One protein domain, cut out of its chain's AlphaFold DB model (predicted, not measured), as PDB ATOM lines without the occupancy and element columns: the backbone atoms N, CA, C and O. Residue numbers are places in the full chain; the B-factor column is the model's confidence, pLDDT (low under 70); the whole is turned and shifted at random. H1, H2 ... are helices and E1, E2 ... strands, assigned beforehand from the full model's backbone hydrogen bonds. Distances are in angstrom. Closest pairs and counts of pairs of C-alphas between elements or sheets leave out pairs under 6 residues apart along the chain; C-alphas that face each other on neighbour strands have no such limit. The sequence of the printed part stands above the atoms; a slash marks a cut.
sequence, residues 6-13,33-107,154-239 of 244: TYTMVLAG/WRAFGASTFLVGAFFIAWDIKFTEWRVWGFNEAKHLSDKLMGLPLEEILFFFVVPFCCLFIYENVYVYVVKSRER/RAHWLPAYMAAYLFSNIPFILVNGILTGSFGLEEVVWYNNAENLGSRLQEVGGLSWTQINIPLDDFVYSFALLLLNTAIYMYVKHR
ATOM      1  N   THR A   6     191.994 313.365 174.710       93.25
ATOM      2  CA  THR A   6     192.337 311.938 174.594       93.25
ATOM      3  C   THR A   6     191.884 311.152 175.821       93.25
ATOM      4  O   THR A   6     191.200 310.141 175.652       93.25
ATOM      5  N   TYR A   7     192.162 311.632 177.039       95.25
ATOM      6  CA  TYR A   7     191.749 310.915 178.249       95.25
ATOM      7  C   TYR A   7     190.215 310.782 178.338       95.25
ATOM      8  O   TYR A   7     189.672 309.679 178.440       95.25
ATOM      9  N   THR A   8     189.492 311.891 178.172       95.44
ATOM     10  CA  THR A   8     188.021 311.897 178.185       95.44
ATOM     11  C   THR A   8     187.427 310.945 177.134       95.44
ATOM     12  O   THR A   8     186.502 310.187 177.432       95.44
ATOM     13  N   MET A   9     187.964 310.933 175.909       94.94
ATOM     14  CA  MET A   9     187.495 310.055 174.829       94.94
ATOM     15  C   MET A   9     187.732 308.577 175.141       94.94
ATOM     16  O   MET A   9     186.864 307.749 174.861       94.94
ATOM     17  N   VAL A  10     188.878 308.244 175.737       95.56
ATOM     18  CA  VAL A  10     189.198 306.877 176.167       95.56
ATOM     19  C   VAL A  10     188.217 306.406 177.240       95.56
ATOM     20  O   VAL A  10     187.678 305.302 177.126       95.56
ATOM     21  N   LEU A  11     187.914 307.240 178.240       96.62
ATOM     22  CA  LEU A  11     186.938 306.906 179.284       96.62
ATOM     23  C   LEU A  11     185.524 306.750 178.720       96.62
ATOM     24  O   LEU A  11     184.853 305.755 179.002       96.62
ATOM     25  N   ALA A  12     185.079 307.688 177.882       95.94
ATOM     26  CA  ALA A  12     183.761 307.632 177.255       95.94
ATOM     27  C   ALA A  12     183.611 306.395 176.354       95.94
ATOM     28  O   ALA A  12     182.606 305.683 176.431       95.94
ATOM     29  N   GLY A  13     184.631 306.096 175.545       95.00
ATOM     30  CA  GLY A  13     184.682 304.900 174.708       95.00
ATOM     31  C   GLY A  13     184.620 303.620 175.539       95.00
ATOM     32  O   GLY A  13     183.795 302.750 175.258       95.00
ATOM     33  N   TRP A  33     173.778 298.184 191.334       89.94
ATOM     34  CA  TRP A  33     174.388 299.511 191.488       89.94
ATOM     35  C   TRP A  33     174.701 299.901 192.930       89.94
ATOM     36  O   TRP A  33     175.682 300.597 193.161       89.94
ATOM     37  N   ARG A  34     173.940 299.410 193.916       92.62
ATOM     38  CA  ARG A  34     174.276 299.626 195.332       92.62
ATOM     39  C   ARG A  34     175.605 298.966 195.711       92.62
ATOM     40  O   ARG A  34     176.409 299.575 196.406       92.62
ATOM     41  N   ALA A  35     175.825 297.730 195.262       94.69
ATOM     42  CA  ALA A  35     177.069 297.011 195.512       94.69
ATOM     43  C   ALA A  35     178.237 297.647 194.750       94.69
ATOM     44  O   ALA A  35     179.291 297.856 195.340       94.69
ATOM     45  N   PHE A  36     178.012 298.019 193.484       95.12
ATOM     46  CA  PHE A  36     178.977 298.753 192.664       95.12
ATOM     47  C   PHE A  36     179.369 300.090 193.305       95.12
ATOM     48  O   PHE A  36     180.544 300.334 193.542       95.12
ATOM     49  N   GLY A  37     178.398 300.931 193.666       95.00
ATOM     50  CA  GLY A  37     178.669 302.233 194.274       95.00
ATOM     51  C   GLY A  37     179.452 302.112 195.580       95.00
ATOM     52  O   GLY A  37     180.394 302.868 195.797       95.00
ATOM     53  N   ALA A  38     179.125 301.125 196.422       95.75
ATOM     54  CA  ALA A  38     179.858 300.879 197.661       95.75
ATOM     55  C   ALA A  38     181.304 300.410 197.416       95.75
ATOM     56  O   ALA A  38     182.217 300.912 198.071       95.75
ATOM     57  N   SER A  39     181.525 299.474 196.484       96.75
ATOM     58  CA  SER A  39     182.879 299.009 196.153       96.75
ATOM     59  C   SER A  39     183.716 300.113 195.530       96.75
ATOM     60  O   SER A  39     184.823 300.374 195.989       96.75
ATOM     61  N   THR A  40     183.158 300.808 194.545       94.50
ATOM     62  CA  THR A  40     183.846 301.861 193.806       94.50
ATOM     63  C   THR A  40     184.167 303.051 194.694       94.50
ATOM     64  O   THR A  40     185.272 303.567 194.614       94.50
ATOM     65  N   PHE A  41     183.266 303.454 195.593       96.75
ATOM     66  CA  PHE A  41     183.561 304.537 196.529       96.75
ATOM     67  C   PHE A  41     184.689 304.166 197.497       96.75
ATOM     68  O   PHE A  41     185.637 304.927 197.649       96.75
ATOM     69  N   LEU A  42     184.616 302.992 198.138       97.38
ATOM     70  CA  LEU A  42     185.605 302.599 199.147       97.38
ATOM     71  C   LEU A  42     186.981 302.328 198.537       97.38
ATOM     72  O   LEU A  42     187.987 302.819 199.045       97.38
ATOM     73  N   VAL A  43     187.028 301.552 197.454       98.12
ATOM     74  CA  VAL A  43     188.292 301.232 196.787       98.12
ATOM     75  C   VAL A  43     188.811 302.448 196.028       98.12
ATOM     76  O   VAL A  43     189.979 302.790 196.168       98.12
ATOM     77  N   GLY A  44     187.948 303.151 195.295       97.56
ATOM     78  CA  GLY A  44     188.314 304.369 194.575       97.56
ATOM     79  C   GLY A  44     188.882 305.438 195.501       97.56
ATOM     80  O   GLY A  44     189.930 305.980 195.196       97.56
ATOM     81  N   ALA A  45     188.290 305.684 196.675       97.69
ATOM     82  CA  ALA A  45     188.846 306.647 197.631       97.69
ATOM     83  C   ALA A  45     190.263 306.273 198.102       97.69
ATOM     84  O   ALA A  45     191.121 307.149 198.212       97.69
ATOM     85  N   PHE A  46     190.522 304.985 198.354       98.12
ATOM     86  CA  PHE A  46     191.855 304.504 198.726       98.12
ATOM     87  C   PHE A  46     192.872 304.729 197.599       98.12
ATOM     88  O   PHE A  46     193.944 305.279 197.849       98.12
ATOM     89  N   PHE A  47     192.531 304.354 196.365       98.12
ATOM     90  CA  PHE A  47     193.445 304.505 195.233       98.12
ATOM     91  C   PHE A  47     193.593 305.957 194.763       98.12
ATOM     92  O   PHE A  47     194.691 306.344 194.406       98.12
ATOM     93  N   ILE A  48     192.564 306.802 194.867       98.12
ATOM     94  CA  ILE A  48     192.684 308.247 194.611       98.12
ATOM     95  C   ILE A  48     193.651 308.885 195.613       98.12
ATOM     96  O   ILE A  48     194.511 309.671 195.230       98.12
ATOM     97  N   ALA A  49     193.547 308.541 196.902       97.88
ATOM     98  CA  ALA A  49     194.489 309.038 197.907       97.88
ATOM     99  C   ALA A  49     195.927 308.574 197.619       97.88
ATOM    100  O   ALA A  49     196.878 309.331 197.828       97.88
ATOM    101  N   TRP A  50     196.076 307.346 197.120       97.81
ATOM    102  CA  TRP A  50     197.347 306.820 196.641       97.81
ATOM    103  C   TRP A  50     197.860 307.627 195.430       97.81
ATOM    104  O   TRP A  50     198.986 308.123 195.481       97.81
ATOM    105  N   ASP A  51     197.030 307.864 194.415       97.25
ATOM    106  CA  ASP A  51     197.365 308.633 193.208       97.25
ATOM    107  C   ASP A  51     197.818 310.059 193.527       97.25
ATOM    108  O   ASP A  51     198.858 310.508 193.043       97.25
ATOM    109  N   ILE A  52     197.109 310.754 194.425       97.75
ATOM    110  CA  ILE A  52     197.508 312.091 194.895       97.75
ATOM    111  C   ILE A  52     198.937 312.049 195.454       97.75
ATOM    112  O   ILE A  52     199.767 312.886 195.111       97.75
ATOM    113  N   LYS A  53     199.270 311.053 196.284       97.88
ATOM    114  CA  LYS A  53     200.624 310.942 196.850       97.88
ATOM    115  C   LYS A  53     201.683 310.560 195.831       97.88
ATOM    116  O   LYS A  53     202.791 311.086 195.877       97.88
ATOM    117  N   PHE A  54     201.368 309.659 194.914       97.69
ATOM    118  CA  PHE A  54     202.350 309.160 193.957       97.69
ATOM    119  C   PHE A  54     202.652 310.181 192.863       97.69
ATOM    120  O   PHE A  54     203.803 310.292 192.433       97.69
ATOM    121  N   THR A  55     201.669 311.002 192.504       97.00
ATOM    122  CA  THR A  55     201.872 312.162 191.632       97.00
ATOM    123  C   THR A  55     202.660 313.275 192.322       97.00
ATOM    124  O   THR A  55     203.598 313.809 191.726       97.00
ATOM    125  N   GLU A  56     202.386 313.571 193.600       96.38
ATOM    126  CA  GLU A  56     203.206 314.487 194.416       96.38
ATOM    127  C   GLU A  56     204.682 314.043 194.470       96.38
ATOM    128  O   GLU A  56     205.589 314.872 194.366       96.38
ATOM    129  N   TRP A  57     204.935 312.736 194.595       97.06
ATOM    130  CA  TRP A  57     206.282 312.148 194.630       97.06
ATOM    131  C   TRP A  57     206.906 311.898 193.253       97.06
ATOM    132  O   TRP A  57     208.038 311.420 193.187       97.06
ATOM    133  N   ARG A  58     206.218 312.246 192.158       96.38
ATOM    134  CA  ARG A  58     206.684 312.041 190.771       96.38
ATOM    135  C   ARG A  58     207.019 310.581 190.447       96.38
ATOM    136  O   ARG A  58     207.936 310.303 189.671       96.38
ATOM    137  N   VAL A  59     206.267 309.656 191.037       97.00
ATOM    138  CA  VAL A  59     206.296 308.238 190.661       97.00
ATOM    139  C   VAL A  59     205.656 308.057 189.279       97.00
ATOM    140  O   VAL A  59     206.209 307.378 188.414       97.00
ATOM    141  N   TRP A  60     204.543 308.752 189.050       96.94
ATOM    142  CA  TRP A  60     203.955 309.018 187.737       96.94
ATOM    143  C   TRP A  60     203.382 310.434 187.702       96.94
ATOM    144  O   TRP A  60     203.376 311.146 188.709       96.94
ATOM    145  N   GLY A  61     202.891 310.843 186.542       96.62
ATOM    146  CA  GLY A  61     202.134 312.076 186.398       96.62
ATOM    147  C   GLY A  61     201.386 312.132 185.077       96.62
ATOM    148  O   GLY A  61     201.367 311.173 184.310       96.62
ATOM    149  N   PHE A  62     200.771 313.283 184.824       96.81
ATOM    150  CA  PHE A  62     199.879 313.479 183.689       96.81
ATOM    151  C   PHE A  62     200.432 314.511 182.714       96.81
ATOM    152  O   PHE A  62     201.029 315.513 183.117       96.81
ATOM    153  N   ASN A  63     200.233 314.257 181.426       94.88
ATOM    154  CA  ASN A  63     200.553 315.192 180.362       94.88
ATOM    155  C   ASN A  63     199.400 316.188 180.177       94.88
ATOM    156  O   ASN A  63     198.337 315.827 179.668       94.88
ATOM    157  N   GLU A  64     199.637 317.452 180.533       92.88
ATOM    158  CA  GLU A  64     198.625 318.519 180.484       92.88
ATOM    159  C   GLU A  64     198.055 318.766 179.081       92.88
ATOM    160  O   GLU A  64     196.960 319.300 178.948       92.88
ATOM    161  N   ALA A  65     198.751 318.343 178.022       92.75
ATOM    162  CA  ALA A  65     198.264 318.460 176.650       92.75
ATOM    163  C   ALA A  65     197.239 317.377 176.257       92.75
ATOM    164  O   ALA A  65     196.734 317.412 175.132       92.75
ATOM    165  N   LYS A  66     196.953 316.394 177.127       92.62
ATOM    166  CA  LYS A  66     196.150 315.195 176.805       92.62
ATOM    167  C   LYS A  66     194.886 315.001 177.645       92.62
ATOM    168  O   LYS A  66     194.140 314.044 177.403       92.62
ATOM    169  N   HIS A  67     194.656 315.873 178.616       93.44
ATOM    170  CA  HIS A  67     193.492 315.844 179.494       93.44
ATOM    171  C   HIS A  67     192.964 317.265 179.711       93.44
ATOM    172  O   HIS A  67     193.654 318.245 179.438       93.44
ATOM    173  N   LEU A  68     191.742 317.385 180.220       91.75
ATOM    174  CA  LEU A  68     191.130 318.665 180.550       91.75
ATOM    175  C   LEU A  68     191.943 319.421 181.605       91.75
ATOM    176  O   LEU A  68     192.560 318.834 182.490       91.75
ATOM    177  N   SER A  69     191.916 320.751 181.546       90.88
ATOM    178  CA  SER A  69     192.668 321.587 182.489       90.88
ATOM    179  C   SER A  69     192.113 321.537 183.920       90.88
ATOM    180  O   SER A  69     192.813 321.922 184.856       90.88
ATOM    181  N   ASP A  70     190.874 321.067 184.097       92.12
ATOM    182  CA  ASP A  70     190.232 320.931 185.400       92.12
ATOM    183  C   ASP A  70     190.914 319.842 186.237       92.12
ATOM    184  O   ASP A  70     190.947 318.663 185.873       92.12
ATOM    185  N   LYS A  71     191.430 320.246 187.401       92.94
ATOM    186  CA  LYS A  71     192.082 319.353 188.361       92.94
ATOM    187  C   LYS A  71     191.374 319.395 189.706       92.94
ATOM    188  O   LYS A  71     190.968 320.457 190.177       92.94
ATOM    189  N   LEU A  72     191.300 318.249 190.371       93.56
ATOM    190  CA  LEU A  72     190.842 318.128 191.749       93.56
ATOM    191  C   LEU A  72     191.948 317.467 192.575       93.56
ATOM    192  O   LEU A  72     192.420 316.385 192.249       93.56
ATOM    193  N   MET A  73     192.386 318.148 193.639       93.25
ATOM    194  CA  MET A  73     193.494 317.699 194.502       93.25
ATOM    195  C   MET A  73     194.785 317.353 193.731       93.25
ATOM    196  O   MET A  73     195.524 316.458 194.119       93.25
ATOM    197  N   GLY A  74     195.057 318.067 192.634       91.19
ATOM    198  CA  GLY A  74     196.249 317.866 191.801       91.19
ATOM    199  C   GLY A  74     196.095 316.824 190.689       91.19
ATOM    200  O   GLY A  74     196.912 316.819 189.771       91.19
ATOM    201  N   LEU A  75     195.029 316.019 190.708       96.06
ATOM    202  CA  LEU A  75     194.731 315.034 189.669       96.06
ATOM    203  C   LEU A  75     193.797 315.616 188.598       96.06
ATOM    204  O   LEU A  75     192.897 316.385 188.952       96.06
ATOM    205  N   PRO A  76     193.944 315.239 187.316       96.69
ATOM    206  CA  PRO A  76     192.934 315.510 186.295       96.69
ATOM    207  C   PRO A  76     191.570 314.952 186.702       96.69
ATOM    208  O   PRO A  76     191.488 313.880 187.308       96.69
ATOM    209  N   LEU A  77     190.483 315.639 186.346       96.06
ATOM    210  CA  LEU A  77     189.135 315.133 186.629       96.06
ATOM    211  C   LEU A  77     188.902 313.757 185.987       96.06
ATOM    212  O   LEU A  77     188.241 312.899 186.573       96.06
ATOM    213  N   GLU A  78     189.477 313.526 184.809       97.00
ATOM    214  CA  GLU A  78     189.435 312.233 184.133       97.00
ATOM    215  C   GLU A  78     190.074 311.113 184.952       97.00
ATOM    216  O   GLU A  78     189.515 310.022 184.993       97.00
ATOM    217  N   GLU A  79     191.167 311.378 185.669       97.06
ATOM    218  CA  GLU A  79     191.786 310.372 186.539       97.06
ATOM    219  C   GLU A  79     190.839 309.964 187.668       97.06
ATOM    220  O   GLU A  79     190.665 308.792 187.987       97.06
ATOM    221  N   ILE A  80     190.115 310.922 188.236       96.81
ATOM    222  CA  ILE A  80     189.127 310.611 189.268       96.81
ATOM    223  C   ILE A  80     187.987 309.780 188.678       96.81
ATOM    224  O   ILE A  80     187.549 308.814 189.299       96.81
ATOM    225  N   LEU A  81     187.529 310.112 187.468       96.69
ATOM    226  CA  LEU A  81     186.504 309.348 186.755       96.69
ATOM    227  C   LEU A  81     186.982 307.946 186.357       96.69
ATOM    228  O   LEU A  81     186.164 307.021 186.341       96.69
ATOM    229  N   PHE A  82     188.273 307.751 186.086       96.88
ATOM    230  CA  PHE A  82     188.868 306.447 185.785       96.88
ATOM    231  C   PHE A  82     188.586 305.436 186.903       96.88
ATOM    232  O   PHE A  82     188.131 304.321 186.620       96.88
ATOM    233  N   PHE A  83     188.692 305.857 188.170       96.69
ATOM    234  CA  PHE A  83     188.360 305.029 189.336       96.69
ATOM    235  C   PHE A  83     186.880 304.651 189.455       96.69
ATOM    236  O   PHE A  83     186.553 303.760 190.236       96.69
ATOM    237  N   PHE A  84     185.983 305.255 188.674       96.12
ATOM    238  CA  PHE A  84     184.585 304.833 188.562       96.12
ATOM    239  C   PHE A  84     184.337 304.004 187.302       96.12
ATOM    240  O   PHE A  84     183.713 302.943 187.366       96.12
ATOM    241  N   VAL A  85     184.837 304.478 186.161       97.12
ATOM    242  CA  VAL A  85     184.596 303.882 184.843       97.12
ATOM    243  C   VAL A  85     185.251 302.511 184.725       97.12
ATOM    244  O   VAL A  85     184.585 301.554 184.332       97.12
ATOM    245  N   VAL A  86     186.526 302.374 185.096       95.88
ATOM    246  CA  VAL A  86     187.239 301.099 184.933       95.88
ATOM    247  C   VAL A  86     186.656 300.009 185.832       95.88
ATOM    248  O   VAL A  86     186.306 298.949 185.303       95.88
ATOM    249  N   PRO A  87     186.422 300.238 187.143       95.75
ATOM    250  CA  PRO A  87     185.732 299.251 187.967       95.75
ATOM    251  C   PRO A  87     184.330 298.908 187.462       95.75
ATOM    252  O   PRO A  87     183.940 297.747 187.553       95.75
ATOM    253  N   PHE A  88     183.583 299.862 186.889       96.38
ATOM    254  CA  PHE A  88     182.278 299.572 186.285       96.38
ATOM    255  C   PHE A  88     182.410 298.561 185.143       96.38
ATOM    256  O   PHE A  88     181.737 297.528 185.145       96.38
ATOM    257  N   CYS A  89     183.308 298.826 184.193       96.38
ATOM    258  CA  CYS A  89     183.526 297.964 183.035       96.38
ATOM    259  C   CYS A  89     184.035 296.577 183.449       96.38
ATOM    260  O   CYS A  89     183.534 295.560 182.965       96.38
ATOM    261  N   CYS A  90     184.978 296.510 184.387       96.62
ATOM    262  CA  CYS A  90     185.538 295.245 184.856       96.62
ATOM    263  C   CYS A  90     184.553 294.434 185.709       96.62
ATOM    264  O   CYS A  90     184.489 293.215 185.560       96.62
ATOM    265  N   LEU A  91     183.731 295.072 186.552       96.50
ATOM    266  CA  LEU A  91     182.666 294.377 187.286       96.50
ATOM    267  C   LEU A  91     181.551 293.894 186.349       96.50
ATOM    268  O   LEU A  91     180.984 292.824 186.569       96.50
ATOM    269  N   PHE A  92     181.275 294.626 185.267       95.38
ATOM    270  CA  PHE A  92     180.387 294.151 184.207       95.38
ATOM    271  C   PHE A  92     180.952 292.899 183.512       95.38
ATOM    272  O   PHE A  92     180.225 291.917 183.336       95.38
ATOM    273  N   ILE A  93     182.247 292.884 183.166       95.69
ATOM    274  CA  ILE A  93     182.923 291.686 182.631       95.69
ATOM    275  C   ILE A  93     182.835 290.536 183.641       95.69
ATOM    276  O   ILE A  93     182.455 289.425 183.273       95.69
ATOM    277  N   TYR A  94     183.120 290.807 184.915       95.75
ATOM    278  CA  TYR A  94     183.044 289.823 185.989       95.75
ATOM    279  C   TYR A  94     181.669 289.163 186.090       95.75
ATOM    280  O   TYR A  94     181.590 287.938 186.130       95.75
ATOM    281  N   GLU A  95     180.583 289.935 186.073       93.94
ATOM    282  CA  GLU A  95     179.232 289.374 186.145       93.94
ATOM    283  C   GLU A  95     178.918 288.476 184.943       93.94
ATOM    284  O   GLU A  95     178.348 287.397 185.113       93.94
ATOM    285  N   ASN A  96     179.344 288.865 183.740       93.12
ATOM    286  CA  ASN A  96     179.198 288.020 182.553       93.12
ATOM    287  C   ASN A  96     180.004 286.721 182.684       93.12
ATOM    288  O   ASN A  96     179.478 285.636 182.432       93.12
ATOM    289  N   VAL A  97     181.254 286.800 183.139       94.06
ATOM    290  CA  VAL A  97     182.100 285.621 183.361       94.06
ATOM    291  C   VAL A  97     181.507 284.713 184.436       94.06
ATOM    292  O   VAL A  97     181.430 283.504 184.230       94.06
ATOM    293  N   TYR A  98     181.028 285.270 185.547       91.50
ATOM    294  CA  TYR A  98     180.411 284.512 186.636       91.50
ATOM    295  C   TYR A  98     179.143 283.772 186.182       91.50
ATOM    296  O   TYR A  98     178.893 282.634 186.584       91.50
ATOM    297  N   VAL A  99     178.333 284.399 185.322       89.25
ATOM    298  CA  VAL A  99     177.073 283.819 184.841       89.25
ATOM    299  C   VAL A  99     177.288 282.800 183.719       89.25
ATOM    300  O   VAL A  99     176.637 281.749 183.736       89.25
ATOM    301  N   TYR A 100     178.176 283.076 182.760       89.50
ATOM    302  CA  TYR A 100     178.280 282.294 181.521       89.50
ATOM    303  C   TYR A 100     179.502 281.380 181.434       89.50
ATOM    304  O   TYR A 100     179.430 280.373 180.735       89.50
ATOM    305  N   VAL A 101     180.598 281.692 182.131       90.31
ATOM    306  CA  VAL A 101     181.878 280.979 181.972       90.31
ATOM    307  C   VAL A 101     182.214 280.167 183.220       90.31
ATOM    308  O   VAL A 101     182.366 278.950 183.149       90.31
ATOM    309  N   VAL A 102     182.294 280.817 184.382       89.38
ATOM    310  CA  VAL A 102     182.739 280.207 185.641       89.38
ATOM    311  C   VAL A 102     181.639 280.310 186.692       89.38
ATOM    312  O   VAL A 102     181.612 281.221 187.523       89.38
ATOM    313  N   LYS A 103     180.748 279.317 186.700       83.00
ATOM    314  CA  LYS A 103     179.726 279.172 187.745       83.00
ATOM    315  C   LYS A 103     180.350 278.577 189.004       83.00
ATOM    316  O   LYS A 103     180.298 277.373 189.233       83.00
ATOM    317  N   SER A 104     180.941 279.433 189.824       78.81
ATOM    318  CA  SER A 104     181.608 279.034 191.063       78.81
ATOM    319  C   SER A 104     180.701 279.297 192.268       78.81
ATOM    320  O   SER A 104     180.662 280.391 192.814       78.81
ATOM    321  N   ARG A 105     179.895 278.295 192.646       82.56
ATOM    322  CA  ARG A 105     178.984 278.378 193.810       82.56
ATOM    323  C   ARG A 105     179.582 277.790 195.085       82.56
ATOM    324  O   ARG A 105     179.128 278.111 196.181       82.56
ATOM    325  N   GLU A 106     180.592 276.943 194.942       89.88
ATOM    326  CA  GLU A 106     181.258 276.267 196.049       89.88
ATOM    327  C   GLU A 106     182.547 276.982 196.442       89.88
ATOM    328  O   GLU A 106     183.190 277.642 195.625       89.88
ATOM    329  N   ARG A 107     182.933 276.839 197.715       93.19
ATOM    330  CA  ARG A 107     184.223 277.335 198.205       93.19
ATOM    331  C   ARG A 107     185.359 276.685 197.423       93.19
ATOM    332  O   ARG A 107     185.298 275.505 197.093       93.19
ATOM    333  N   ARG A 154     188.565 281.323 201.372       96.12
ATOM    334  CA  ARG A 154     188.059 280.310 200.440       96.12
ATOM    335  C   ARG A 154     186.802 280.767 199.699       96.12
ATOM    336  O   ARG A 154     185.888 279.976 199.454       96.12
ATOM    337  N   ALA A 155     186.768 282.054 199.358       95.25
ATOM    338  CA  ALA A 155     185.671 282.700 198.655       95.25
ATOM    339  C   ALA A 155     185.272 281.931 197.387       95.25
ATOM    340  O   ALA A 155     186.095 281.711 196.500       95.25
ATOM    341  N   HIS A 156     183.992 281.555 197.290       95.00
ATOM    342  CA  HIS A 156     183.470 280.798 196.149       95.00
ATOM    343  C   HIS A 156     183.620 281.553 194.829       95.00
ATOM    344  O   HIS A 156     183.831 280.937 193.801       95.00
ATOM    345  N   TRP A 157     183.575 282.883 194.862       95.44
ATOM    346  CA  TRP A 157     183.599 283.737 193.681       95.44
ATOM    347  C   TRP A 157     184.988 283.975 193.078       95.44
ATOM    348  O   TRP A 157     185.097 284.536 191.984       95.44
ATOM    349  N   LEU A 158     186.051 283.570 193.776       96.38
ATOM    350  CA  LEU A 158     187.429 283.867 193.395       96.38
ATOM    351  C   LEU A 158     187.846 283.270 192.034       96.38
ATOM    352  O   LEU A 158     188.506 283.977 191.276       96.38
ATOM    353  N   PRO A 159     187.442 282.042 191.643       96.06
ATOM    354  CA  PRO A 159     187.756 281.504 190.318       96.06
ATOM    355  C   PRO A 159     187.154 282.330 189.175       96.06
ATOM    356  O   PRO A 159     187.808 282.550 188.158       96.06
ATOM    357  N   ALA A 160     185.924 282.824 189.349       95.94
ATOM    358  CA  ALA A 160     185.297 283.696 188.362       95.94
ATOM    359  C   ALA A 160     185.997 285.054 188.278       95.94
ATOM    360  O   ALA A 160     186.152 285.580 187.182       95.94
ATOM    361  N   TYR A 161     186.472 285.586 189.409       97.38
ATOM    362  CA  TYR A 161     187.315 286.779 189.412       97.38
ATOM    363  C   TYR A 161     188.612 286.551 188.624       97.38
ATOM    364  O   TYR A 161     188.934 287.361 187.763       97.38
ATOM    365  N   MET A 162     189.315 285.432 188.845       97.44
ATOM    366  CA  MET A 162     190.553 285.131 188.110       97.44
ATOM    367  C   MET A 162     190.311 285.071 186.601       97.44
ATOM    368  O   MET A 162     191.052 285.680 185.834       97.44
ATOM    369  N   ALA A 163     189.239 284.404 186.170       96.88
ATOM    370  CA  ALA A 163     188.858 284.382 184.763       96.88
ATOM    371  C   ALA A 163     188.496 285.787 184.246       96.88
ATOM    372  O   ALA A 163     188.963 286.192 183.184       96.88
ATOM    373  N   ALA A 164     187.710 286.558 184.999       97.19
ATOM    374  CA  ALA A 164     187.297 287.906 184.616       97.19
ATOM    375  C   ALA A 164     188.466 288.883 184.506       97.19
ATOM    376  O   ALA A 164     188.473 289.712 183.599       97.19
ATOM    377  N   TYR A 165     189.462 288.767 185.382       98.00
ATOM    378  CA  TYR A 165     190.695 289.539 185.304       98.00
ATOM    379  C   TYR A 165     191.455 289.230 184.005       98.00
ATOM    380  O   TYR A 165     191.815 290.148 183.274       98.00
ATOM    381  N   LEU A 166     191.590 287.948 183.637       96.88
ATOM    382  CA  LEU A 166     192.207 287.559 182.361       96.88
ATOM    383  C   LEU A 166     191.445 288.116 181.149       96.88
ATOM    384  O   LEU A 166     192.071 288.623 180.222       96.88
ATOM    385  N   PHE A 167     190.108 288.082 181.161       96.25
ATOM    386  CA  PHE A 167     189.304 288.707 180.104       96.25
ATOM    387  C   PHE A 167     189.438 290.234 180.089       96.25
ATOM    388  O   PHE A 167     189.484 290.828 179.016       96.25
ATOM    389  N   SER A 168     189.535 290.866 181.260       96.81
ATOM    390  CA  SER A 168     189.694 292.320 181.396       96.81
ATOM    391  C   SER A 168     191.045 292.813 180.875       96.81
ATOM    392  O   SER A 168     191.131 293.953 180.427       96.81
ATOM    393  N   ASN A 169     192.068 291.952 180.837       95.44
ATOM    394  CA  ASN A 169     193.369 292.302 180.268       95.44
ATOM    395  C   ASN A 169     193.301 292.631 178.765       95.44
ATOM    396  O   ASN A 169     194.122 293.402 178.280       95.44
ATOM    397  N   ILE A 170     192.306 292.116 178.030       92.88
ATOM    398  CA  ILE A 170     192.126 292.418 176.600       92.88
ATOM    399  C   ILE A 170     191.800 293.910 176.383       92.88
ATOM    400  O   ILE A 170     192.591 294.595 175.731       92.88
ATOM    401  N   PRO A 171     190.687 294.463 176.919       94.25
ATOM    402  CA  PRO A 171     190.420 295.894 176.806       94.25
ATOM    403  C   PRO A 171     191.436 296.741 177.580       94.25
ATOM    404  O   PRO A 171     191.737 297.846 177.140       94.25
ATOM    405  N   PHE A 172     192.005 296.237 178.680       94.88
ATOM    406  CA  PHE A 172     193.050 296.940 179.427       94.88
ATOM    407  C   PHE A 172     194.287 297.228 178.570       94.88
ATOM    408  O   PHE A 172     194.738 298.365 178.558       94.88
ATOM    409  N   ILE A 173     194.808 296.260 177.805       93.44
ATOM    410  CA  ILE A 173     195.979 296.493 176.938       93.44
ATOM    411  C   ILE A 173     195.699 297.603 175.918       93.44
ATOM    412  O   ILE A 173     196.575 298.413 175.635       93.44
ATOM    413  N   LEU A 174     194.476 297.675 175.387       92.31
ATOM    414  CA  LEU A 174     194.089 298.737 174.461       92.31
ATOM    415  C   LEU A 174     193.989 300.096 175.168       92.31
ATOM    416  O   LEU A 174     194.608 301.065 174.735       92.31
ATOM    417  N   VAL A 175     193.210 300.163 176.248       94.50
ATOM    418  CA  VAL A 175     192.917 301.400 176.984       94.50
ATOM    419  C   VAL A 175     194.172 301.935 177.658       94.50
ATOM    420  O   VAL A 175     194.584 303.057 177.378       94.50
ATOM    421  N   ASN A 176     194.813 301.119 178.493       95.19
ATOM    422  CA  ASN A 176     196.037 301.491 179.188       95.19
ATOM    423  C   ASN A 176     197.172 301.722 178.194       95.19
ATOM    424  O   ASN A 176     197.934 302.661 178.357       95.19
ATOM    425  N   GLY A 177     197.226 300.943 177.109       92.62
ATOM    426  CA  GLY A 177     198.172 301.186 176.028       92.62
ATOM    427  C   GLY A 177     198.053 302.601 175.471       92.62
ATOM    428  O   GLY A 177     199.059 303.295 175.384       92.62
ATOM    429  N   ILE A 178     196.844 303.068 175.147       93.44
ATOM    430  CA  ILE A 178     196.631 304.453 174.697       93.44
ATOM    431  C   ILE A 178     197.072 305.454 175.773       93.44
ATOM    432  O   ILE A 178     197.771 306.415 175.456       93.44
ATOM    433  N   LEU A 179     196.696 305.230 177.036       94.81
ATOM    434  CA  LEU A 179     197.029 306.142 178.137       94.81
ATOM    435  C   LEU A 179     198.537 306.249 178.382       94.81
ATOM    436  O   LEU A 179     199.016 307.332 178.705       94.81
ATOM    437  N   THR A 180     199.298 305.179 178.168       93.88
ATOM    438  CA  THR A 180     200.750 305.161 178.383       93.88
ATOM    439  C   THR A 180     201.565 305.432 177.116       93.88
ATOM    440  O   THR A 180     202.767 305.180 177.091       93.88
ATOM    441  N   GLY A 181     200.948 305.934 176.041       90.12
ATOM    442  CA  GLY A 181     201.669 306.317 174.818       90.12
ATOM    443  C   GLY A 181     202.062 305.135 173.927       90.12
ATOM    444  O   GLY A 181     203.077 305.150 173.233       90.12
ATOM    445  N   SER A 182     201.274 304.064 173.958       89.25
ATOM    446  CA  SER A 182     201.408 302.961 173.009       89.25
ATOM    447  C   SER A 182     200.850 303.334 171.634       89.25
ATOM    448  O   SER A 182     200.104 304.301 171.483       89.25
ATOM    449  N   PHE A 183     201.165 302.529 170.616       86.00
ATOM    450  CA  PHE A 183     200.652 302.695 169.243       86.00
ATOM    451  C   PHE A 183     201.098 304.000 168.554       86.00
ATOM    452  O   PHE A 183     200.390 304.525 167.695       86.00
ATOM    453  N   GLY A 184     202.270 304.522 168.934       82.50
ATOM    454  CA  GLY A 184     202.820 305.766 168.389       82.50
ATOM    455  C   GLY A 184     202.084 307.025 168.855       82.50
ATOM    456  O   GLY A 184     202.205 308.066 168.215       82.50
ATOM    457  N   LEU A 185     201.294 306.923 169.927       87.25
ATOM    458  CA  LEU A 185     200.632 308.052 170.569       87.25
ATOM    459  C   LEU A 185     201.539 308.652 171.643       87.25
ATOM    460  O   LEU A 185     202.354 307.960 172.247       87.25
ATOM    461  N   GLU A 186     201.358 309.933 171.930       90.06
ATOM    462  CA  GLU A 186     201.933 310.531 173.133       90.06
ATOM    463  C   GLU A 186     201.187 310.058 174.388       90.06
ATOM    464  O   GLU A 186     199.962 309.904 174.386       90.06
ATOM    465  N   GLU A 187     201.932 309.869 175.474       92.69
ATOM    466  CA  GLU A 187     201.391 309.412 176.750       92.69
ATOM    467  C   GLU A 187     200.493 310.466 177.413       92.69
ATOM    468  O   GLU A 187     200.797 311.662 177.444       92.69
ATOM    469  N   VAL A 188     199.366 309.993 177.945       95.25
ATOM    470  CA  VAL A 188     198.496 310.732 178.866       95.25
ATOM    471  C   VAL A 188     199.068 310.646 180.276       95.25
ATOM    472  O   VAL A 188     199.100 311.650 180.986       95.25
ATOM    473  N   VAL A 189     199.537 309.454 180.653       95.94
ATOM    474  CA  VAL A 189     200.140 309.141 181.948       95.94
ATOM    475  C   VAL A 189     201.569 308.678 181.719       95.94
ATOM    476  O   VAL A 189     201.805 307.669 181.052       95.94
ATOM    477  N   TRP A 190     202.519 309.421 182.274       95.00
ATOM    478  CA  TRP A 190     203.942 309.110 182.194       95.00
ATOM    479  C   TRP A 190     204.415 308.469 183.493       95.00
ATOM    480  O   TRP A 190     203.934 308.806 184.572       95.00
ATOM    481  N   TYR A 191     205.400 307.575 183.407       95.19
ATOM    482  CA  TYR A 191     205.935 306.847 184.563       95.19
ATOM    483  C   TYR A 191     207.430 307.085 184.748       95.19
ATOM    484  O   TYR A 191     208.202 307.042 183.788       95.19
ATOM    485  N   ASN A 192     207.859 307.246 186.000       94.62
ATOM    486  CA  ASN A 192     209.269 307.259 186.363       94.62
ATOM    487  C   ASN A 192     209.801 305.821 186.493       94.62
ATOM    488  O   ASN A 192     209.494 305.113 187.452       94.62
ATOM    489  N   ASN A 193     210.648 305.399 185.552       92.94
ATOM    490  CA  ASN A 193     211.207 304.041 185.536       92.94
ATOM    491  C   ASN A 193     212.138 303.728 186.729       92.94
ATOM    492  O   ASN A 193     212.488 302.568 186.935       92.94
ATOM    493  N   ALA A 194     212.545 304.727 187.522       93.81
ATOM    494  CA  ALA A 194     213.268 304.486 188.774       93.81
ATOM    495  C   ALA A 194     212.368 303.873 189.865       93.81
ATOM    496  O   ALA A 194     212.866 303.206 190.769       93.81
ATOM    497  N   GLU A 195     211.053 304.067 189.759       94.69
ATOM    498  CA  GLU A 195     210.077 303.697 190.788       94.69
ATOM    499  C   GLU A 195     209.301 302.415 190.473       94.69
ATOM    500  O   GLU A 195     208.591 301.898 191.337       94.69
ATOM    501  N   ASN A 196     209.434 301.890 189.253       93.31
ATOM    502  CA  ASN A 196     208.755 300.685 188.774       93.31
ATOM    503  C   ASN A 196     209.770 299.599 188.371       93.31
ATOM    504  O   ASN A 196     210.981 299.793 188.518       93.31
ATOM    505  N   LEU A 197     209.333 298.441 187.864       89.50
ATOM    506  CA  LEU A 197     210.267 297.366 187.490       89.50
ATOM    507  C   LEU A 197     211.247 297.787 186.384       89.50
ATOM    508  O   LEU A 197     212.317 297.192 186.239       89.50
ATOM    509  N   GLY A 198     210.920 298.841 185.639       82.62
ATOM    510  CA  GLY A 198     211.635 299.313 184.461       82.62
ATOM    511  C   GLY A 198     211.290 298.513 183.208       82.62
ATOM    512  O   GLY A 198     211.547 298.993 182.110       82.62
ATOM    513  N   SER A 199     210.678 297.335 183.363       80.81
ATOM    514  CA  SER A 199     210.234 296.481 182.269       80.81
ATOM    515  C   SER A 199     208.832 296.849 181.792       80.81
ATOM    516  O   SER A 199     207.928 297.183 182.569       80.81
ATOM    517  N   ARG A 200     208.644 296.764 180.476       79.25
ATOM    518  CA  ARG A 200     207.373 297.060 179.801       79.25
ATOM    519  C   ARG A 200     206.871 295.853 179.031       79.25
ATOM    520  O   ARG A 200     207.649 294.968 178.678       79.25
ATOM    521  N   LEU A 201     205.573 295.823 178.724       71.12
ATOM    522  CA  LEU A 201     204.976 294.700 177.992       71.12
ATOM    523  C   LEU A 201     205.668 294.440 176.642       71.12
ATOM    524  O   LEU A 201     205.799 293.289 176.248       71.12
ATOM    525  N   GLN A 202     206.173 295.478 175.967       61.81
ATOM    526  CA  GLN A 202     206.941 295.345 174.722       61.81
ATOM    527  C   GLN A 202     208.173 294.423 174.842       61.81
ATOM    528  O   GLN A 202     208.521 293.735 173.883       61.81
ATOM    529  N   GLU A 203     208.830 294.383 176.003       64.38
ATOM    530  CA  GLU A 203     210.012 293.541 176.245       64.38
ATOM    531  C   GLU A 203     209.634 292.067 176.464       64.38
ATOM    532  O   GLU A 203     210.457 291.164 176.308       64.38
ATOM    533  N   VAL A 204     208.362 291.808 176.777       61.31
ATOM    534  CA  VAL A 204     207.818 290.487 177.075       61.31
ATOM    535  C   VAL A 204     207.044 289.977 175.857       61.31
ATOM    536  O   VAL A 204     205.867 290.264 175.675       61.31
ATOM    537  N   GLY A 205     207.705 289.179 175.015       55.88
ATOM    538  CA  GLY A 205     207.037 288.416 173.947       55.88
ATOM    539  C   GLY A 205     207.495 288.696 172.516       55.88
ATOM    540  O   GLY A 205     206.893 288.162 171.589       55.88
ATOM    541  N   GLY A 206     208.543 289.500 172.299       52.53
ATOM    542  CA  GLY A 206     209.139 289.697 170.965       52.53
ATOM    543  C   GLY A 206     208.216 290.373 169.937       52.53
ATOM    544  O   GLY A 206     208.530 290.416 168.747       52.53
ATOM    545  N   LEU A 207     207.080 290.917 170.384       54.06
ATOM    546  CA  LEU A 207     206.091 291.624 169.573       54.06
ATOM    547  C   LEU A 207     206.557 293.069 169.334       54.06
ATOM    548  O   LEU A 207     205.989 294.025 169.847       54.06
ATOM    549  N   SER A 208     207.621 293.223 168.540       51.53
ATOM    550  CA  SER A 208     208.234 294.518 168.195       51.53
ATOM    551  C   SER A 208     207.287 295.470 167.432       51.53
ATOM    552  O   SER A 208     207.446 296.687 167.479       51.53
ATOM    553  N   TRP A 209     206.264 294.932 166.754       48.97
ATOM    554  CA  TRP A 209     205.380 295.686 165.848       48.97
ATOM    555  C   TRP A 209     204.309 296.533 166.539       48.97
ATOM    556  O   TRP A 209     203.686 297.380 165.903       48.97
ATOM    557  N   THR A 210     204.098 296.337 167.836       55.59
ATOM    558  CA  THR A 210     203.253 297.201 168.653       55.59
ATOM    559  C   THR A 210     204.160 297.842 169.691       55.59
ATOM    560  O   THR A 210     204.637 297.155 170.589       55.59
ATOM    561  N   GLN A 211     204.434 299.144 169.567       68.44
ATOM    562  CA  GLN A 211     205.054 299.932 170.636       68.44
ATOM    563  C   GLN A 211     204.091 299.922 171.834       68.44
ATOM    564  O   GLN A 211     203.273 300.825 171.948       68.44
ATOM    565  N   ILE A 212     204.076 298.854 172.644       78.81
ATOM    566  CA  ILE A 212     203.207 298.734 173.822       78.81
ATOM    567  C   ILE A 212     203.995 299.202 175.034       78.81
ATOM    568  O   ILE A 212     204.736 298.448 175.667       78.81
ATOM    569  N   ASN A 213     203.806 300.470 175.357       85.00
ATOM    570  CA  ASN A 213     204.517 301.179 176.400       85.00
ATOM    571  C   ASN A 213     203.826 301.033 177.768       85.00
ATOM    572  O   ASN A 213     203.662 302.015 178.482       85.00
ATOM    573  N   ILE A 214     203.383 299.833 178.148       91.06
ATOM    574  CA  ILE A 214     202.676 299.595 179.421       91.06
ATOM    575  C   ILE A 214     203.660 299.036 180.463       91.06
ATOM    576  O   ILE A 214     204.248 297.982 180.190       91.06
ATOM    577  N   PRO A 215     203.843 299.677 181.633       93.12
ATOM    578  CA  PRO A 215     204.588 299.092 182.750       93.12
ATOM    579  C   PRO A 215     203.985 297.752 183.185       93.12
ATOM    580  O   PRO A 215     202.765 297.619 183.287       93.12
ATOM    581  N   LEU A 216     204.819 296.748 183.478       92.94
ATOM    582  CA  LEU A 216     204.304 295.466 183.985       92.94
ATOM    583  C   LEU A 216     203.603 295.618 185.342       92.94
ATOM    584  O   LEU A 216     202.648 294.892 185.629       92.94
ATOM    585  N   ASP A 217     204.044 296.585 186.144       96.19
ATOM    586  CA  ASP A 217     203.430 296.977 187.409       96.19
ATOM    587  C   ASP A 217     201.931 297.301 187.255       96.19
ATOM    588  O   ASP A 217     201.154 296.939 188.137       96.19
ATOM    589  N   ASP A 218     201.484 297.854 186.118       96.75
ATOM    590  CA  ASP A 218     200.074 298.222 185.893       96.75
ATOM    591  C   ASP A 218     199.145 296.995 185.840       96.75
ATOM    592  O   ASP A 218     197.975 297.065 186.230       96.75
ATOM    593  N   PHE A 219     199.648 295.834 185.409       96.88
ATOM    594  CA  PHE A 219     198.888 294.583 185.492       96.88
ATOM    595  C   PHE A 219     198.701 294.168 186.957       96.88
ATOM    596  O   PHE A 219     197.617 293.778 187.378       96.88
ATOM    597  N   VAL A 220     199.735 294.303 187.784       98.19
ATOM    598  CA  VAL A 220     199.654 293.950 189.211       98.19
ATOM    599  C   VAL A 220     198.803 294.961 189.987       98.19
ATOM    600  O   VAL A 220     197.995 294.571 190.834       98.19
ATOM    601  N   TYR A 221     198.915 296.244 189.646       98.31
ATOM    602  CA  TYR A 221     198.064 297.317 190.148       98.31
ATOM    603  C   TYR A 221     196.592 297.068 189.809       98.31
ATOM    604  O   TYR A 221     195.751 297.014 190.711       98.31
ATOM    605  N   SER A 222     196.273 296.846 188.529       97.88
ATOM    606  CA  SER A 222     194.899 296.584 188.089       97.88
ATOM    607  C   SER A 222     194.347 295.301 188.709       97.88
ATOM    608  O   SER A 222     193.194 295.278 189.137       97.88
ATOM    609  N   PHE A 223     195.172 294.264 188.878       98.62
ATOM    610  CA  PHE A 223     194.794 293.075 189.634       98.62
ATOM    611  C   PHE A 223     194.395 293.413 191.076       98.62
ATOM    612  O   PHE A 223     193.338 292.980 191.533       98.62
ATOM    613  N   ALA A 224     195.196 294.187 191.811       98.44
ATOM    614  CA  ALA A 224     194.861 294.566 193.185       98.44
ATOM    615  C   ALA A 224     193.577 295.408 193.248       98.44
ATOM    616  O   ALA A 224     192.669 295.104 194.028       98.44
ATOM    617  N   LEU A 225     193.476 296.427 192.389       98.31
ATOM    618  CA  LEU A 225     192.320 297.317 192.282       98.31
ATOM    619  C   LEU A 225     191.027 296.535 192.030       98.31
ATOM    620  O   LEU A 225     190.023 296.733 192.721       98.31
ATOM    621  N   LEU A 226     191.039 295.626 191.053       97.88
ATOM    622  CA  LEU A 226     189.862 294.853 190.663       97.88
ATOM    623  C   LEU A 226     189.526 293.750 191.667       97.88
ATOM    624  O   LEU A 226     188.341 293.492 191.904       97.88
ATOM    625  N   LEU A 227     190.528 293.128 192.295       98.56
ATOM    626  CA  LEU A 227     190.322 292.125 193.339       98.56
ATOM    627  C   LEU A 227     189.619 292.743 194.550       98.56
ATOM    628  O   LEU A 227     188.628 292.192 195.032       98.56
ATOM    629  N   LEU A 228     190.095 293.903 195.011       98.44
ATOM    630  CA  LEU A 228     189.495 294.627 196.133       98.44
ATOM    631  C   LEU A 228     188.090 295.132 195.791       98.44
ATOM    632  O   LEU A 228     187.171 294.962 196.598       98.44
ATOM    633  N   ASN A 229     187.887 295.671 194.582       98.06
ATOM    634  CA  ASN A 229     186.554 296.061 194.113       98.06
ATOM    635  C   ASN A 229     185.594 294.869 194.133       98.06
ATOM    636  O   ASN A 229     184.510 294.962 194.706       98.06
ATOM    637  N   THR A 230     186.009 293.732 193.573       97.81
ATOM    638  CA  THR A 230     185.184 292.518 193.512       97.81
ATOM    639  C   THR A 230     184.893 291.965 194.905       97.81
ATOM    640  O   THR A 230     183.765 291.555 195.177       97.81
ATOM    641  N   ALA A 231     185.863 292.005 195.823       97.69
ATOM    642  CA  ALA A 231     185.678 291.558 197.200       97.69
ATOM    643  C   ALA A 231     184.592 292.368 197.927       97.69
ATOM    644  O   ALA A 231     183.661 291.782 198.490       97.69
ATOM    645  N   ILE A 232     184.665 293.705 197.877       97.50
ATOM    646  CA  ILE A 232     183.655 294.577 198.500       97.50
ATOM    647  C   ILE A 232     182.312 294.449 197.778       97.50
ATOM    648  O   ILE A 232     181.272 294.323 198.426       97.50
ATOM    649  N   TYR A 233     182.323 294.413 196.446       97.19
ATOM    650  CA  TYR A 233     181.126 294.240 195.630       97.19
ATOM    651  C   TYR A 233     180.374 292.962 196.016       97.19
ATOM    652  O   TYR A 233     179.181 293.006 196.322       97.19
ATOM    653  N   MET A 234     181.074 291.826 196.091       95.06
ATOM    654  CA  MET A 234     180.474 290.541 196.451       95.06
ATOM    655  C   MET A 234     179.992 290.515 197.895       95.06
ATOM    656  O   MET A 234     178.923 289.961 198.164       95.06
ATOM    657  N   TYR A 235     180.730 291.151 198.807       94.25
ATOM    658  CA  TYR A 235     180.317 291.300 200.197       94.25
ATOM    659  C   TYR A 235     178.993 292.060 200.327       94.25
ATOM    660  O   TYR A 235     178.081 291.605 201.016       94.25
ATOM    661  N   VAL A 236     178.857 293.195 199.637       94.88
ATOM    662  CA  VAL A 236     177.639 294.017 199.681       94.88
ATOM    663  C   VAL A 236     176.487 293.338 198.943       94.88
ATOM    664  O   VAL A 236     175.368 293.341 199.448       94.88
ATOM    665  N   LYS A 237     176.747 292.704 197.795       91.25
ATOM    666  CA  LYS A 237     175.730 292.011 196.988       91.25
ATOM    667  C   LYS A 237     175.091 290.819 197.713       91.25
ATOM    668  O   LYS A 237     173.916 290.547 197.495       91.25
ATOM    669  N   HIS A 238     175.843 290.110 198.559       84.44
ATOM    670  CA  HIS A 238     175.346 288.937 199.298       84.44
ATOM    671  C   HIS A 238     174.737 289.268 200.661       84.44
ATOM    672  O   HIS A 238     174.167 288.383 201.302       84.44
ATOM    673  N   ARG A 239     174.834 290.518 201.126       73.00
ATOM    674  CA  ARG A 239     174.096 290.935 202.316       73.00
ATOM    675  C   ARG A 239     172.607 291.002 201.963       73.00
ATOM    676  O   ARG A 239     172.264 291.668 200.986       73.00
TER     677      ARG A 239
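This is residues 6 to 13, 33 to 107 and 154 to 239 of the 244 residues of an uncharacterized protein of Saprospirales bacterium (UniProt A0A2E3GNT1). Four long helices pack crosswise as two pairs, H2 with H5 and H3 with H4, with a tiny sheet of E1 and E2 at one end and short H1 packed on H3. The printed part has 169 residues, mostly helix, in order H1 H2 E1 H3 H4 E2 H5; the two strands are antiparallel. It is compact, with a radius of gyration of the C-alphas of 16.5 A and spans of 46 by 40 by 29 A.

E1, residues 60 to 62, and E2, residues 189 to 191, are antiparallel at 155 degrees; N 61 and O 190 are 3.0 A apart, within hydrogen-bond range. H2, residues 33 to 56, and H5, residues 216 to 238, touch, closest at C-alphas 35 and 233, 4.9 A, at a shallow tilt of 31 degrees, opposite ways. The hub H3, residues 77 to 100, touches H4, residues 158 to 179, with residues 90 to 98 alone; their closest C-alphas, 94 and 164, are 4.9 A apart. H3 also touches H2, C-alphas 44 and 83 closest at 5.3 A, with residues 80 to 91 alone. H1, residues 6 to 13, touches H3, C-alphas 8 and 78 closest at 6.1 A. H2 and H4 are apart. Every O i to N i+4 pair is within hydrogen-bond range in H1 and H2; H3 has 17 of 20, H4 15 of 18 and H5 18 of 19.

H1 begins at C-alpha 6 (192.337, 311.938, 174.594). H2 is 32.6 A long, with a kink of 27 degrees near residue 45. H3 is 35.0 A, H4 28.7 A with a kink of 48 degrees near residue 171. H5, 33.4 A, ends at C-alpha 238 (175.346, 288.937, 199.298).

C-alphas 65 and 106 are farthest apart, 49.5 A. Residues 14 to 32 and 108 to 153 are not printed; the gaps are 20.4 A and 5.3 A. E1 to H3 and E2 to H5 are long links. Residues 202 to 211 have pLDDT under 70.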